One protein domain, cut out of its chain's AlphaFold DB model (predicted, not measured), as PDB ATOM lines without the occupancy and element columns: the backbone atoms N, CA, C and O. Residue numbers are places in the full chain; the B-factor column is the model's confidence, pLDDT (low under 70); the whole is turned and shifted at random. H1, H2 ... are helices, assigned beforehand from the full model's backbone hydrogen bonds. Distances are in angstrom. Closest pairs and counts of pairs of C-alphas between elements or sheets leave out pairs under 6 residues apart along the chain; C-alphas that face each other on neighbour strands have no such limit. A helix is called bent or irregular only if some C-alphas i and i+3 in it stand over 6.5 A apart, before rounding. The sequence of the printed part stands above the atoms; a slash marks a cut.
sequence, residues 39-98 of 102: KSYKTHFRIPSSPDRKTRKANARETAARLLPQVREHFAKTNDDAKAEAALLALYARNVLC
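This is residues 39 to 98 of the 102 residues of an uncharacterized protein of Hyphomicrobium sulfonivorans (UniProt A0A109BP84). Two long helices, H2 and H4, cross as an X in the middle, with the short helix H3 folding back along the last part of H2 and the short helix H1 set crosswise on H4 at residues 88 to 92. H3 meets H4 only at the corner by their link, H1 touches H4 farther along, and H1 and H3 stay apart from each other. The printed part has 60 residues with four named helices, in the order H1, H2, H3, H4, and no named strand; the class is all helix. The whole is compact, with a radius of gyration of the C-alphas of 10.9 A, and spans 31 by 26 by 16 A.

H1 takes residues 39 to 44, from C-alpha 39 at (-1.938, 2.183, 78.228), and measures 8.5 A from first to last C-alpha. H2 takes residues 53 to 67 and measures 21.4 A; its C-alpha 53 is at (6.616, -2.205, 90.257). H3, residues 69 to 75, measures 10.1 A and is irregular: C-alphas 70 and 73 are 8.1 A apart. H4, residues 78 to 97, is the longest helix at 29.3 A and ends with C-alpha 97 at (-16.732, 2.787, 75.256). H4 is irregular too, with C-alphas 79 and 82 lying 7.5 A apart.

H4 is the hub, touching the three other helices. H2 touches H4 at a steep tilt of 53 degrees, running the same way; their closest C-alphas, those of Arg 61 and Ala 84, are 5.3 A apart. H1 touches residues 88 to 92 of H4 alone and is about perpendicular to it, at 73 degrees; their closest C-alphas are those of Tyr 41 and Tyr 92, at 5.8 A. H2 and H3 form a helical hairpin with a shallow tilt of 27 degrees, opposite ways; H3 touches residues 61 to 66 of H2 alone, and the closest C-alphas, of Ala 65 and Arg 72, are 4.6 A apart. H3 and H4 touch only at the corner by their link, with the C-alphas of Phe 75 and Ala 84 closest at 6.1 A. H1 and H3 are apart; H1 and H2 are only just apart, their closest C-alphas being 8.4 A from each other. In H1 and H2 every O i to N i+4 pair is within hydrogen-bond range; in H4 14 of 16 are, and in H3 0 of 3, beside 3 of 4 O i to N i+3 pairs.

The two C-alphas farthest apart, those of Asp 52 and Cys 98, are 32.7 A from each other. The printed part has no cut. The links from H2 to H3 and from H3 to H4 are tight, the eight-residue link from H1 to H2 is short, and no link is long. The mean pLDDT of the printed part is 90.4, and no printed residue is under 70.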
ATOM      1  N   LYS A  39      -2.340   0.786  78.438       90.62
ATOM      2  CA  LYS A  39      -1.938   2.183  78.228       90.62
ATOM      3  C   LYS A  39      -3.150   3.110  78.078       90.62
ATOM      4  O   LYS A  39      -3.106   4.214  78.601       90.62
ATOM      5  N   SER A  40      -4.226   2.661  77.430       91.62
ATOM      6  CA  SER A  40      -5.380   3.500  77.090       91.62
ATOM      7  C   SER A  40      -6.086   4.035  78.336       91.62
ATOM      8  O   SER A  40      -6.175   5.251  78.520       91.62
ATOM      9  N   TYR A  41      -6.507   3.154  79.249       91.81
ATOM     10  CA  TYR A  41      -7.196   3.593  80.467       91.81
ATOM     11  C   TYR A  41      -6.250   4.266  81.469       91.81
ATOM     12  O   TYR A  41      -6.641   5.216  82.148       91.81
ATOM     13  N   LYS A  42      -4.982   3.835  81.543       92.81
ATOM     14  CA  LYS A  42      -3.991   4.459  82.437       92.81
ATOM     15  C   LYS A  42      -3.684   5.895  82.032       92.81
ATOM     16  O   LYS A  42      -3.593   6.758  82.902       92.81
ATOM     17  N   THR A  43      -3.574   6.159  80.731       92.94
ATOM     18  CA  THR A  43      -3.444   7.520  80.202       92.94
ATOM     19  C   THR A  43      -4.714   8.328  80.456       92.94
ATOM     20  O   THR A  43      -4.610   9.459  80.925       92.94
ATOM     21  N   HIS A  44      -5.897   7.747  80.233       93.19
ATOM     22  CA  HIS A  44      -7.176   8.421  80.484       93.19
ATOM     23  C   HIS A  44      -7.314   8.901  81.940       93.19
ATOM     24  O   HIS A  44      -7.638  10.061  82.177       93.19
ATOM     25  N   PHE A  45      -6.980   8.055  82.920       94.38
ATOM     26  CA  PHE A  45      -7.030   8.422  84.343       94.38
ATOM     27  C   PHE A  45      -5.772   9.117  84.871       94.38
ATOM     28  O   PHE A  45      -5.688   9.388  86.070       94.38
ATOM     29  N   ARG A  46      -4.797   9.407  83.998       93.38
ATOM     30  CA  ARG A  46      -3.515  10.036  84.350       93.38
ATOM     31  C   ARG A  46      -2.815   9.322  85.514       93.38
ATOM     32  O   ARG A  46      -2.289   9.966  86.419       93.38
ATOM     33  N   ILE A  47      -2.826   7.987  85.503       92.50
ATOM     34  CA  ILE A  47      -2.162   7.185  86.538       92.50
ATOM     35  C   ILE A  47      -0.650   7.389  86.398       92.50
ATOM     36  O   ILE A  47      -0.112   7.088  85.326       92.50
ATOM     37  N   PRO A  48       0.052   7.874  87.439       89.06
ATOM     38  CA  PRO A  48       1.481   8.120  87.343       89.06
ATOM     39  C   PRO A  48       2.238   6.833  87.006       89.06
ATOM     40  O   PRO A  48       2.090   5.803  87.675       89.06
ATOM     41  N   SER A  49       3.057   6.890  85.959       85.06
ATOM     42  CA  SER A  49       3.952   5.792  85.608       85.06
ATOM     43  C   SER A  49       5.174   5.819  86.522       85.06
ATOM     44  O   SER A  49       5.707   6.884  86.818       85.06
ATOM     45  N   SER A  50       5.629   4.647  86.958       85.25
ATOM     46  CA  SER A  50       6.860   4.493  87.733       85.25
ATOM     47  C   SER A  50       7.633   3.269  87.233       85.25
ATOM     48  O   SER A  50       6.999   2.253  86.891       85.25
ATOM     49  N   PRO A  51       8.980   3.337  87.172       81.75
ATOM     50  CA  PRO A  51       9.812   2.172  86.883       81.75
ATOM     51  C   PRO A  51       9.711   1.121  87.996       81.75
ATOM     52  O   PRO A  51       9.818  -0.075  87.720       81.75
ATOM     53  N   ASP A  52       9.420   1.538  89.234       86.19
ATOM     54  CA  ASP A  52       9.210   0.624  90.349       86.19
ATOM     55  C   ASP A  52       7.826  -0.043  90.281       86.19
ATOM     56  O   ASP A  52       6.769   0.598  90.233       86.19
ATOM     57  N   ARG A  53       7.828  -1.382  90.315       81.94
ATOM     58  CA  ARG A  53       6.616  -2.205  90.257       81.94
ATOM     59  C   ARG A  53       5.707  -1.953  91.460       81.94
ATOM     60  O   ARG A  53       4.489  -1.971  91.277       81.94
ATOM     61  N   LYS A  54       6.264  -1.753  92.664       85.44
ATOM     62  CA  LYS A  54       5.467  -1.521  93.884       85.44
ATOM     63  C   LYS A  54       4.764  -0.166  93.822       85.44
ATOM     64  O   LYS A  54       3.562  -0.093  94.058       85.44
ATOM     65  N   THR A  55       5.482   0.869  93.400       86.44
ATOM     66  CA  THR A  55       4.952   2.223  93.212       86.44
ATOM     67  C   THR A  55       3.868   2.249  92.138       86.44
ATOM     68  O   THR A  55       2.779   2.759  92.376       86.44
ATOM     69  N   ARG A  56       4.084   1.603  90.983       86.31
ATOM     70  CA  ARG A  56       3.062   1.520  89.921       86.31
ATOM     71  C   ARG A  56       1.754   0.876  90.397       86.31
ATOM     72  O   ARG A  56       0.675   1.303  89.999       86.31
ATOM     73  N   LYS A  57       1.858  -0.152  91.240       86.88
ATOM     74  CA  LYS A  57       0.719  -0.837  91.867       86.88
ATOM     75  C   LYS A  57      -0.011   0.061  92.872       86.88
ATOM     76  O   LYS A  57      -1.234   0.165  92.823       86.88
ATOM     77  N   ALA A  58       0.735   0.766  93.723       89.50
ATOM     78  CA  ALA A  58       0.175   1.735  94.663       89.50
ATOM     79  C   ALA A  58      -0.573   2.874  93.947       89.50
ATOM     80  O   ALA A  58      -1.712   3.159  94.306       89.50
ATOM     81  N   ASN A  59       0.003   3.430  92.876       91.69
ATOM     82  CA  ASN A  59      -0.609   4.502  92.083       91.69
ATOM     83  C   ASN A  59      -1.975   4.100  91.503       91.69
ATOM     84  O   ASN A  59      -2.904   4.909  91.460       91.69
ATOM     85  N   ALA A  60      -2.112   2.846  91.056       90.06
ATOM     86  CA  ALA A  60      -3.380   2.318  90.561       90.06
ATOM     87  C   ALA A  60      -4.421   2.204  91.686       90.06
ATOM     88  O   ALA A  60      -5.554   2.647  91.509       90.06
ATOM     89  N   ARG A  61      -4.036   1.685  92.863       92.31
ATOM     90  CA  ARG A  61      -4.926   1.591  94.034       92.31
ATOM     91  C   ARG A  61      -5.383   2.955  94.532       92.31
ATOM     92  O   ARG A  61      -6.570   3.146  94.770       92.31
ATOM     93  N   GLU A  62      -4.464   3.907  94.645       93.19
ATOM     94  CA  GLU A  62      -4.782   5.273  95.058       93.19
ATOM     95  C   GLU A  62      -5.731   5.949  94.063       93.19
ATOM     96  O   GLU A  62      -6.732   6.548  94.458       93.19
ATOM     97  N   THR A  63      -5.475   5.789  92.761       94.06
ATOM     98  CA  THR A  63      -6.360   6.336  91.726       94.06
ATOM     99  C   THR A  63      -7.746   5.694  91.778       94.06
ATOM    100  O   THR A  63      -8.743   6.409  91.718       94.06
ATOM    101  N   ALA A  64      -7.830   4.370  91.944       93.88
ATOM    102  CA  ALA A  64      -9.104   3.670  92.097       93.88
ATOM    103  C   ALA A  64      -9.866   4.141  93.347       93.88
ATOM    104  O   ALA A  64     -11.043   4.468  93.251       93.88
ATOM    105  N   ALA A  65      -9.190   4.263  94.493       94.06
ATOM    106  CA  ALA A  65      -9.770   4.763  95.738       94.06
ATOM    107  C   ALA A  65     -10.291   6.204  95.626       94.06
ATOM    108  O   ALA A  65     -11.311   6.535  96.228       94.06
ATOM    109  N   ARG A  66      -9.607   7.057  94.850       94.50
ATOM    110  CA  ARG A  66     -10.035   8.435  94.578       94.50
ATOM    111  C   ARG A  66     -11.256   8.494  93.659       94.50
ATOM    112  O   ARG A  66     -12.134   9.319  93.877       94.50
ATOM    113  N   LEU A  67     -11.290   7.663  92.616       93.94
ATOM    114  CA  LEU A  67     -12.356   7.675  91.604       93.94
ATOM    115  C   LEU A  67     -13.610   6.898  92.027       93.94
ATOM    116  O   LEU A  67     -14.694   7.167  91.516       93.94
ATOM    117  N   LEU A  68     -13.459   5.928  92.927       93.69
ATOM    118  CA  LEU A  68     -14.525   5.055  93.412       93.69
ATOM    119  C   LEU A  68     -14.551   5.053  94.953       93.69
ATOM    120  O   LEU A  68     -14.291   4.016  95.574       93.69
ATOM    121  N   PRO A  69     -14.849   6.201  95.593       93.31
ATOM    122  CA  PRO A  69     -14.825   6.321  97.051       93.31
ATOM    123  C   PRO A  69     -15.777   5.339  97.746       93.31
ATOM    124  O   PRO A  69     -15.462   4.858  98.832       93.31
ATOM    125  N   GLN A  70     -16.886   4.974  97.096       93.19
ATOM    126  CA  GLN A  70     -17.897   4.050  97.610       93.19
ATOM    127  C   GLN A  70     -17.416   2.600  97.781       93.19
ATOM    128  O   GLN A  70     -18.070   1.828  98.464       93.19
ATOM    129  N   VAL A  71     -16.303   2.217  97.150       92.44
ATOM    130  CA  VAL A  71     -15.718   0.863  97.245       92.44
ATOM    131  C   VAL A  71     -14.248   0.911  97.665       92.44
ATOM    132  O   VAL A  71     -13.514  -0.066  97.510       92.44
ATOM    133  N   ARG A  72     -13.790   2.047  98.209       90.81
ATOM    134  CA  ARG A  72     -12.384   2.291  98.570       90.81
ATOM    135  C   ARG A  72     -11.807   1.219  99.495       90.81
ATOM    136  O   ARG A  72     -10.638   0.856  99.365       90.81
ATOM    137  N   GLU A  73     -12.615   0.711 100.415       91.25
ATOM    138  CA  GLU A  73     -12.254  -0.355 101.355       91.25
ATOM    139  C   GLU A  73     -11.799  -1.652 100.671       91.25
ATOM    140  O   GLU A  73     -10.922  -2.347 101.187       91.25
ATOM    141  N   HIS A  74     -12.284  -1.933  99.457       90.88
ATOM    142  CA  HIS A  74     -11.857  -3.090  98.669       90.88
ATOM    143  C   HIS A  74     -10.449  -2.953  98.069       90.88
ATOM    144  O   HIS A  74      -9.935  -3.928  97.519       90.88
ATOM    145  N   PHE A  75      -9.819  -1.775  98.177       89.06
ATOM    146  CA  PHE A  75      -8.465  -1.493  97.682       89.06
ATOM    147  C   PHE A  75      -7.447  -1.253  98.808       89.06
ATOM    148  O   PHE A  75      -6.305  -0.867  98.542       89.06
ATOM    149  N   ALA A  76      -7.842  -1.457 100.069       86.88
ATOM    150  CA  ALA A  76      -7.026  -1.107 101.227       86.88
ATOM    151  C   ALA A  76      -5.754  -1.963 101.357       86.88
ATOM    152  O   ALA A  76      -4.720  -1.465 101.808       86.88
ATOM    153  N   LYS A  77      -5.781  -3.241 100.950       89.19
ATOM    154  CA  LYS A  77      -4.623  -4.132 101.116       89.19
ATOM    155  C   LYS A  77      -3.661  -4.011  99.940       89.19
ATOM    156  O   LYS A  77      -4.050  -3.780  98.798       89.19
ATOM    157  N   THR A  78      -2.378  -4.257 100.204       84.88
ATOM    158  CA  THR A  78      -1.322  -4.278  99.173       84.88
ATOM    159  C   THR A  78      -1.563  -5.321  98.082       84.88
ATOM    160  O   THR A  78      -1.137  -5.127  96.952       84.88
ATOM    161  N   ASN A  79      -2.292  -6.396  98.384       85.50
ATOM    162  CA  ASN A  79      -2.608  -7.440  97.408       85.50
ATOM    163  C   ASN A  79      -3.857  -7.145  96.561       85.50
ATOM    164  O   ASN A  79      -4.136  -7.895  95.628       85.50
ATOM    165  N   ASP A  80      -4.584  -6.056  96.829       88.81
ATOM    166  CA  ASP A  80      -5.807  -5.706  96.093       88.81
ATOM    167  C   ASP A  80      -5.530  -4.933  94.784       88.81
ATOM    168  O   ASP A  80      -6.452  -4.419  94.152       88.81
ATOM    169  N   ASP A  81      -4.274  -4.886  94.324       88.31
ATOM    170  CA  ASP A  81      -3.882  -4.208  93.076       88.31
ATOM    171  C   ASP A  81      -4.693  -4.694  91.862       88.31
ATOM    172  O   ASP A  81      -5.103  -3.897  91.023       88.31
ATOM    173  N   ALA A  82      -4.938  -6.008  91.768       88.62
ATOM    174  CA  ALA A  82      -5.682  -6.593  90.653       88.62
ATOM    175  C   ALA A  82      -7.152  -6.149  90.648       88.62
ATOM    176  O   ALA A  82      -7.711  -5.890  89.584       88.62
ATOM    177  N   LYS A  83      -7.762  -6.001  91.833       91.88
ATOM    178  CA  LYS A  83      -9.134  -5.489  91.971       91.88
ATOM    179  C   LYS A  83      -9.208  -4.019  91.578       91.88
ATOM    180  O   LYS A  83     -10.137  -3.627  90.881       91.88
ATOM    181  N   ALA A  84      -8.220  -3.224  91.987       93.44
ATOM    182  CA  ALA A  84      -8.133  -1.817  91.608       93.44
ATOM    183  C   ALA A  84      -7.984  -1.640  90.088       93.44
ATOM    184  O   ALA A  84      -8.707  -0.848  89.493       93.44
ATOM    185  N   GLU A  85      -7.102  -2.409  89.442       92.50
ATOM    186  CA  GLU A  85      -6.929  -2.383  87.981       92.50
ATOM    187  C   GLU A  85      -8.209  -2.819  87.246       92.50
ATOM    188  O   GLU A  85      -8.611  -2.167  86.283       92.50
ATOM    189  N   ALA A  86      -8.899  -3.860  87.727       92.94
ATOM    190  CA  ALA A  86     -10.176  -4.294  87.156       92.94
ATOM    191  C   ALA A  86     -11.273  -3.222  87.295       92.94
ATOM    192  O   ALA A  86     -11.998  -2.947  86.340       92.94
ATOM    193  N   ALA A  87     -11.364  -2.572  88.458       94.62
ATOM    194  CA  ALA A  87     -12.325  -1.501  88.700       94.62
ATOM    195  C   ALA A  87     -12.062  -0.272  87.812       94.62
ATOM    196  O   ALA A  87     -12.997   0.312  87.264       94.62
ATOM    197  N   LEU A  88     -10.791   0.093  87.616       94.38
ATOM    198  CA  LEU A  88     -10.392   1.163  86.702       94.38
ATOM    199  C   LEU A  88     -10.725   0.819  85.247       94.38
ATOM    200  O   LEU A  88     -11.242   1.669  84.526       94.38
ATOM    201  N   LEU A  89     -10.481  -0.419  84.814       93.88
ATOM    202  CA  LEU A  89     -10.832  -0.865  83.467       93.88
ATOM    203  C   LEU A  89     -12.348  -0.785  83.219       93.88
ATOM    204  O   LEU A  89     -12.776  -0.255  82.195       93.88
ATOM    205  N   ALA A  90     -13.158  -1.234  84.181       92.56
ATOM    206  CA  ALA A  90     -14.615  -1.136  84.105       92.56
ATOM    207  C   ALA A  90     -15.095   0.327  84.068       92.56
ATOM    208  O   ALA A  90     -15.968   0.685  83.274       92.56
ATOM    209  N   LEU A  91     -14.487   1.196  84.882       94.19
ATOM    210  CA  LEU A  91     -14.772   2.630  84.877       94.19
ATOM    211  C   LEU A  91     -14.428   3.275  83.525       94.19
ATOM    212  O   LEU A  91     -15.184   4.111  83.036       94.19
ATOM    213  N   TYR A  92     -13.317   2.874  82.903       94.50
ATOM    214  CA  TYR A  92     -12.928   3.348  81.574       94.50
ATOM    215  C   TYR A  92     -13.926   2.915  80.502       94.50
ATOM    216  O   TYR A  92     -14.384   3.752  79.727       94.50
ATOM    217  N   ALA A  93     -14.312   1.637  80.498       91.62
ATOM    218  CA  ALA A  93     -15.310   1.123  79.567       91.62
ATOM    219  C   ALA A  93     -16.634   1.893  79.687       91.62
ATOM    220  O   ALA A  93     -17.200   2.316  78.681       91.62
ATOM    221  N   ARG A  94     -17.083   2.171  80.918       91.50
ATOM    222  CA  ARG A  94     -18.278   2.988  81.167       91.50
ATOM    223  C   ARG A  94     -18.145   4.408  80.613       91.50
ATOM    224  O   ARG A  94     -19.085   4.907  80.003       91.50
ATOM    225  N   ASN A  95     -17.006   5.058  80.841       91.19
ATOM    226  CA  ASN A  95     -16.810   6.466  80.495       91.19
ATOM    227  C   ASN A  95     -16.545   6.700  79.002       91.19
ATOM    228  O   ASN A  95     -16.885   7.764  78.500       91.19
ATOM    229  N   VAL A  96     -15.895   5.754  78.320       89.25
ATOM    230  CA  VAL A  96     -15.383   5.949  76.954       89.25
ATOM    231  C   VAL A  96     -16.092   5.052  75.951       89.25
ATOM    232  O   VAL A  96     -16.568   5.545  74.938       89.25
ATOM    233  N   LEU A  97     -16.204   3.752  76.228       83.12
ATOM    234  CA  LEU A  97     -16.732   2.787  75.256       83.12
ATOM    235  C   LEU A  97     -18.265   2.806  75.211       83.12
ATOM    236  O   LEU A  97     -18.867   2.854  74.143       83.12
ATOM    237  N   CYS A  98     -18.907   2.843  76.380       77.94
ATOM    238  CA  CYS A  98     -20.366   2.895  76.470       77.94
ATOM    239  C   CYS A  98     -20.912   4.294  76.128       77.94
ATOM    240  O   CYS A  98     -21.969   4.420  75.518       77.94
TER     241      CYS A  98